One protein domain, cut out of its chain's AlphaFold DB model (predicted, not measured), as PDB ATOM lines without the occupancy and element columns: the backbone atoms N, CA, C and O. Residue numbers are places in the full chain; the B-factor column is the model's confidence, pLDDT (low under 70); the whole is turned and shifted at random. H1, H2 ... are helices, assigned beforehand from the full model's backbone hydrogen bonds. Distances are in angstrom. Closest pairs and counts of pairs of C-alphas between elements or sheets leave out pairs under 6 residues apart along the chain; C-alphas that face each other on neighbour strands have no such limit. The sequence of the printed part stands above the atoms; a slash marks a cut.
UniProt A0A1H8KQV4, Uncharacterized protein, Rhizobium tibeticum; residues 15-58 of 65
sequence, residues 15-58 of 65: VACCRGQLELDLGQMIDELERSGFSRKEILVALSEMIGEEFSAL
ATOM      1  N   VAL A  15     -40.559 -22.162  -7.395       91.56
ATOM      2  CA  VAL A  15     -40.611 -23.548  -7.886       91.56
ATOM      3  C   VAL A  15     -39.361 -24.320  -7.494       91.56
ATOM      4  O   VAL A  15     -39.479 -25.471  -7.090       91.56
ATOM      5  N   ALA A  16     -38.176 -23.713  -7.561       90.94
ATOM      6  CA  ALA A  16     -36.940 -24.355  -7.125       90.94
ATOM      7  C   ALA A  16     -36.969 -24.686  -5.624       90.94
ATOM      8  O   ALA A  16     -36.625 -25.801  -5.237       90.94
ATOM      9  N   CYS A  17     -37.453 -23.758  -4.792       93.06
ATOM     10  CA  CYS A  17     -37.644 -23.990  -3.358       93.06
ATOM     11  C   CYS A  17     -38.661 -25.113  -3.089       93.06
ATOM     12  O   CYS A  17     -38.379 -26.038  -2.328       93.06
ATOM     13  N   CYS A  18     -39.810 -25.075  -3.771       94.12
ATOM     14  CA  CYS A  18     -40.840 -26.111  -3.679       94.12
ATOM     15  C   CYS A  18     -40.303 -27.491  -4.097       94.12
ATOM     16  O   CYS A  18     -40.522 -28.475  -3.398       94.12
ATOM     17  N   ARG A  19     -39.530 -27.563  -5.190       93.88
ATOM     18  CA  ARG A  19     -38.906 -28.805  -5.666       93.88
ATOM     19  C   ARG A  19     -38.005 -29.430  -4.605       93.88
ATOM     20  O   ARG A  19     -38.097 -30.629  -4.390       93.88
ATOM     21  N   GLY A  20     -37.184 -28.629  -3.926       92.69
ATOM     22  CA  GLY A  20     -36.301 -29.139  -2.875       92.69
ATOM     23  C   GLY A  20     -37.057 -29.785  -1.709       92.69
ATOM     24  O   GLY A  20     -36.594 -30.778  -1.159       92.69
ATOM     25  N   GLN A  21     -38.234 -29.260  -1.353       93.94
ATOM     26  CA  GLN A  21     -39.099 -29.875  -0.339       93.94
ATOM     27  C   GLN A  21     -39.761 -31.151  -0.872       93.94
ATOM     28  O   GLN A  21     -39.688 -32.199  -0.234       93.94
ATOM     29  N   LEU A  22     -40.322 -31.085  -2.084       94.19
ATOM     30  CA  LEU A  22     -40.990 -32.217  -2.725       94.19
ATOM     31  C   LEU A  22     -40.063 -33.411  -2.960       94.19
ATOM     32  O   LEU A  22     -40.527 -34.538  -2.877       94.19
ATOM     33  N   GLU A  23     -38.777 -33.209  -3.252       93.38
ATOM     34  CA  GLU A  23     -37.831 -34.315  -3.462       93.38
ATOM     35  C   GLU A  23     -37.696 -35.221  -2.228       93.38
ATOM     36  O   GLU A  23     -37.612 -36.442  -2.374       93.38
ATOM     37  N   LEU A  24     -37.721 -34.642  -1.023       90.50
ATOM     38  CA  LEU A  24     -37.656 -35.398   0.229       90.50
ATOM     39  C   LEU A  24     -38.956 -36.173   0.470       90.50
ATOM     40  O   LEU A  24     -38.921 -37.389   0.678       90.50
ATOM     41  N   ASP A  25     -40.089 -35.482   0.377       95.31
ATOM     42  CA  ASP A  25     -41.409 -36.060   0.639       95.31
ATOM     43  C   ASP A  25     -41.760 -37.146  -0.391       95.31
ATOM     44  O   ASP A  25     -42.264 -38.218  -0.043       95.31
ATOM     45  N   LEU A  26     -41.432 -36.909  -1.667       95.50
ATOM     46  CA  LEU A  26     -41.658 -37.853  -2.757       95.50
ATOM     47  C   LEU A  26     -40.833 -39.127  -2.572       95.50
ATOM     48  O   LEU A  26     -41.343 -40.220  -2.813       95.50
ATOM     49  N   GLY A  27     -39.575 -39.002  -2.139       94.81
ATOM     50  CA  GLY A  27     -38.725 -40.150  -1.830       94.81
ATOM     51  C   GLY A  27     -39.336 -41.022  -0.737       94.81
ATOM     52  O   GLY A  27     -39.522 -42.221  -0.941       94.81
ATOM     53  N   GLN A  28     -39.739 -40.408   0.379       96.88
ATOM     54  CA  GLN A  28     -40.374 -41.126   1.485       96.88
ATOM     55  C   GLN A  28     -41.674 -41.821   1.053       96.88
ATOM     56  O   GLN A  28     -41.888 -42.989   1.380       96.88
ATOM     57  N   MET A  29     -42.534 -41.127   0.307       97.38
ATOM     58  CA  MET A  29     -43.798 -41.681  -0.176       97.38
ATOM     59  C   MET A  29     -43.573 -42.876  -1.116       97.38
ATOM     60  O   MET A  29     -44.261 -43.890  -0.994       97.38
ATOM     61  N   ILE A  30     -42.602 -42.788  -2.033       97.88
ATOM     62  CA  ILE A  30     -42.244 -43.911  -2.911       97.88
ATOM     63  C   ILE A  30     -41.794 -45.110  -2.070       97.88
ATOM     64  O   ILE A  30     -42.299 -46.211  -2.280       97.88
ATOM     65  N   ASP A  31     -40.925 -44.901  -1.080       98.00
ATOM     66  CA  ASP A  31     -40.429 -45.977  -0.214       98.00
ATOM     67  C   ASP A  31     -41.552 -46.634   0.619       98.00
ATOM     68  O   ASP A  31     -41.509 -47.830   0.919       98.00
ATOM     69  N   GLU A  32     -42.564 -45.872   1.041       98.31
ATOM     70  CA  GLU A  32     -43.752 -46.386   1.744       98.31
ATOM     71  C   GLU A  32     -44.640 -47.251   0.840       98.31
ATOM     72  O   GLU A  32     -45.113 -48.316   1.254       98.31
ATOM     73  N   LEU A  33     -44.832 -46.832  -0.409       98.38
ATOM     74  CA  LEU A  33     -45.620 -47.573  -1.393       98.38
ATOM     75  C   LEU A  33     -44.891 -48.834  -1.870       98.38
ATOM     76  O   LEU A  33     -45.517 -49.889  -1.991       98.38
ATOM     77  N   GLU A  34     -43.570 -48.773  -2.051       98.38
ATOM     78  CA  GLU A  34     -42.756 -49.954  -2.358       98.38
ATOM     79  C   GLU A  34     -42.829 -50.984  -1.223       98.38
ATOM     80  O   GLU A  34     -43.048 -52.172  -1.469       98.38
ATOM     81  N   ARG A  35     -42.767 -50.537   0.040       98.50
ATOM     82  CA  ARG A  35     -42.993 -51.403   1.214       98.50
ATOM     83  C   ARG A  35     -44.395 -52.009   1.268       98.50
ATOM     84  O   ARG A  35     -44.568 -53.070   1.863       98.50
ATOM     85  N   SER A  36     -45.375 -51.357   0.651       97.94
ATOM     86  CA  SER A  36     -46.755 -51.844   0.553       97.94
ATOM     87  C   SER A  36     -46.960 -52.842  -0.596       97.94
ATOM     88  O   SER A  36     -48.036 -53.427  -0.705       97.94
ATOM     89  N   GLY A  37     -45.931 -53.080  -1.418       98.31
ATOM     90  CA  GLY A  37     -45.914 -54.107  -2.461       98.31
ATOM     91  C   GLY A  37     -46.035 -53.587  -3.894       98.31
ATOM     92  O   GLY A  37     -46.060 -54.400  -4.816       98.31
ATOM     93  N   PHE A  38     -46.089 -52.270  -4.102       98.62
ATOM     94  CA  PHE A  38     -46.103 -51.687  -5.443       98.62
ATOM     95  C   PHE A  38     -44.691 -51.596  -6.018       98.62
ATOM     96  O   PHE A  38     -43.727 -51.292  -5.320       98.62
ATOM     97  N   SER A  39     -44.548 -51.816  -7.319       98.31
ATOM     98  CA  SER A  39     -43.295 -51.523  -8.003       98.31
ATOM     99  C   SER A  39     -43.125 -50.018  -8.203       98.31
ATOM    100  O   SER A  39     -44.088 -49.282  -8.438       98.31
ATOM    101  N   ARG A  40     -41.871 -49.561  -8.248       97.50
ATOM    102  CA  ARG A  40     -41.544 -48.167  -8.582       97.50
ATOM    103  C   ARG A  40     -42.224 -47.671  -9.855       97.50
ATOM    104  O   ARG A  40     -42.614 -46.514  -9.938       97.50
ATOM    105  N   LYS A  41     -42.351 -48.538 -10.865       98.25
ATOM    106  CA  LYS A  41     -42.981 -48.185 -12.144       98.25
ATOM    107  C   LYS A  41     -44.472 -47.911 -11.984       98.25
ATOM    108  O   LYS A  41     -44.939 -46.922 -12.528       98.25
ATOM    109  N   GLU A  42     -45.190 -48.749 -11.243       98.50
ATOM    110  CA  GLU A  42     -46.620 -48.544 -10.972       98.50
ATOM    111  C   GLU A  42     -46.846 -47.235 -10.215       98.50
ATOM    112  O   GLU A  42     -47.709 -46.452 -10.597       98.50
ATOM    113  N   ILE A  43     -46.003 -46.953  -9.218       98.44
ATOM    114  CA  ILE A  43     -46.062 -45.707  -8.445       98.44
ATOM    115  C   ILE A  43     -45.855 -44.490  -9.357       98.44
ATOM    116  O   ILE A  43     -46.636 -43.544  -9.316       98.44
ATOM    117  N   LEU A  44     -44.827 -44.514 -10.212       97.69
ATOM    118  CA  LEU A  44     -44.534 -43.407 -11.127       97.69
ATOM    119  C   LEU A  44     -45.631 -43.198 -12.180       97.69
ATOM    120  O   LEU A  44     -45.921 -42.054 -12.523       97.69
ATOM    121  N   VAL A  45     -46.242 -44.275 -12.684       97.94
ATOM    122  CA  VAL A  45     -47.377 -44.184 -13.616       97.94
ATOM    123  C   VAL A  45     -48.585 -43.557 -12.921       97.94
ATOM    124  O   VAL A  45     -49.105 -42.567 -13.428       97.94
ATOM    125  N   ALA A  46     -48.961 -44.044 -11.734       97.94
ATOM    126  CA  ALA A  46     -50.088 -43.504 -10.972       97.94
ATOM    127  C   ALA A  46     -49.901 -42.012 -10.637       97.94
ATOM    128  O   ALA A  46     -50.812 -41.210 -10.821       97.94
ATOM    129  N   LEU A  47     -48.693 -41.613 -10.219       96.81
ATOM    130  CA  LEU A  47     -48.368 -40.203  -9.982       96.81
ATOM    131  C   LEU A  47     -48.493 -39.358 -11.251       96.81
ATOM    132  O   LEU A  47     -49.010 -38.246 -11.194       96.81
ATOM    133  N   SER A  48     -48.020 -39.867 -12.389       96.31
ATOM    134  CA  SER A  48     -48.114 -39.154 -13.664       96.31
ATOM    135  C   SER A  48     -49.564 -38.941 -14.095       96.31
ATOM    136  O   SER A  48     -49.870 -37.880 -14.635       96.31
ATOM    137  N   GLU A  49     -50.435 -39.927 -13.882       96.62
ATOM    138  CA  GLU A  49     -51.865 -39.819 -14.184       96.62
ATOM    139  C   GLU A  49     -52.525 -38.761 -13.291       96.62
ATOM    140  O   GLU A  49     -53.100 -37.807 -13.810       96.62
ATOM    141  N   MET A  50     -52.326 -38.846 -11.971       95.75
ATOM    142  CA  MET A  50     -52.868 -37.877 -11.009       95.75
ATOM    143  C   MET A  50     -52.405 -36.441 -11.288       95.75
ATOM    144  O   MET A  50     -53.199 -35.507 -11.288       95.75
ATOM    145  N   ILE A  51     -51.108 -36.246 -11.545       94.00
ATOM    146  CA  ILE A  51     -50.554 -34.922 -11.854       94.00
ATOM    147  C   ILE A  51     -51.109 -34.407 -13.186       94.00
ATOM    148  O   ILE A  51     -51.423 -33.224 -13.307       94.00
ATOM    149  N   GLY A  52     -51.235 -35.281 -14.188       91.06
ATOM    150  CA  GLY A  52     -51.824 -34.941 -15.480       91.06
ATOM    151  C   GLY A  52     -53.268 -34.456 -15.355       91.06
ATOM    152  O   GLY A  52     -53.621 -33.452 -15.974       91.06
ATOM    153  N   GLU A  53     -54.076 -35.116 -14.524       91.81
ATOM    154  CA  GLU A  53     -55.450 -34.703 -14.224       91.81
ATOM    155  C   GLU A  53     -55.493 -33.307 -13.590       91.81
ATOM    156  O   GLU A  53     -56.206 -32.435 -14.092       91.81
ATOM    157  N   GLU A  54     -54.664 -33.046 -12.578       90.44
ATOM    158  CA  GLU A  54     -54.577 -31.731 -11.929       90.44
ATOM    159  C   GLU A  54     -54.163 -30.624 -12.911       90.44
ATOM    160  O   GLU A  54     -54.781 -29.560 -12.947       90.44
ATOM    161  N   PHE A  55     -53.165 -30.870 -13.769       85.25
ATOM    162  CA  PHE A  55     -52.774 -29.904 -14.804       85.25
ATOM    163  C   PHE A  55     -53.875 -29.682 -15.842       85.25
ATOM    164  O   PHE A  55     -54.053 -28.556 -16.299       85.25
ATOM    165  N   SER A  56     -54.619 -30.726 -16.214       85.00
ATOM    166  CA  SER A  56     -55.719 -30.614 -17.178       85.00
ATOM    167  C   SER A  56     -56.897 -29.792 -16.651       85.00
ATOM    168  O   SER A  56     -57.631 -29.198 -17.439       85.00
ATOM    169  N   ALA A  57     -57.062 -29.735 -15.327       84.69
ATOM    170  CA  ALA A  57     -58.083 -28.940 -14.658       84.69
ATOM    171  C   ALA A  57     -57.703 -27.454 -14.529       84.69
ATOM    172  O   ALA A  57     -58.557 -26.632 -14.178       84.69
ATOM    173  N   LEU A  58     -56.446 -27.085 -14.807       82.81
ATOM    174  CA  LEU A  58     -56.031 -25.687 -14.803       82.81
ATOM    175  C   LEU A  58     -56.625 -24.946 -16.008       82.81
ATOM    176  O   LEU A  58     -56.667 -25.488 -17.112       82.81
TER     177      LEU A  58
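Overview. This is residues 15 to 58 of the 65 residues of an uncharacterized protein of Rhizobium tibeticum (UniProt A0A1H8KQV4). Two helices, H1 and H2, make an open V: they meet near the tight link that joins them, and their far parts stand free of each other. H1 is the longer arm and has a kink on its way to the point of the V. The printed part has 44 residues with two named helices, H1 then H2, and no named strand; its class is all helix. It is loose, with a radius of gyration of the C-alphas of 11.9 A, and flat, with spans of 32 by 24 by 11 A.

Arrangement. Start at Val 15, where H1, residues 15 to 35, begins; near residue 22 you will find its kink of 33 degrees. After the tight link of 4 residues comes H2, residues 40 to 56. H1 and H2 form a helical hairpin, two touching helices that run opposite ways, here at a steep tilt of 44 degrees. H1 touches H2 with residues 30 to 34 alone, and H2 touches H1 with residues 40 to 43 alone. Look at Glu 34 and Arg 40 for their closest C-alphas, 6.6 A apart. In H2 every O i to N i+4 pair is within hydrogen-bond range; in H1, 16 of 17 are.

Along the chain. Find C-alpha 15 at (-40.611, -23.548, -7.886); from there H1 runs 29.4 A to C-alpha 35 at (-42.993, -51.403, 1.214). H2 runs 24.1 A from C-alpha 40 to C-alpha 56, at (-55.719, -30.614, -17.178).

Size, cuts and confidence. The two C-alphas farthest apart are those of Arg 35 and Leu 58, 33.0 A. Residues 15 to 28 and 45 to 58 stand free. The printed part has no cut and no long link. Its mean pLDDT is 94.7, and no printed residue is under 70.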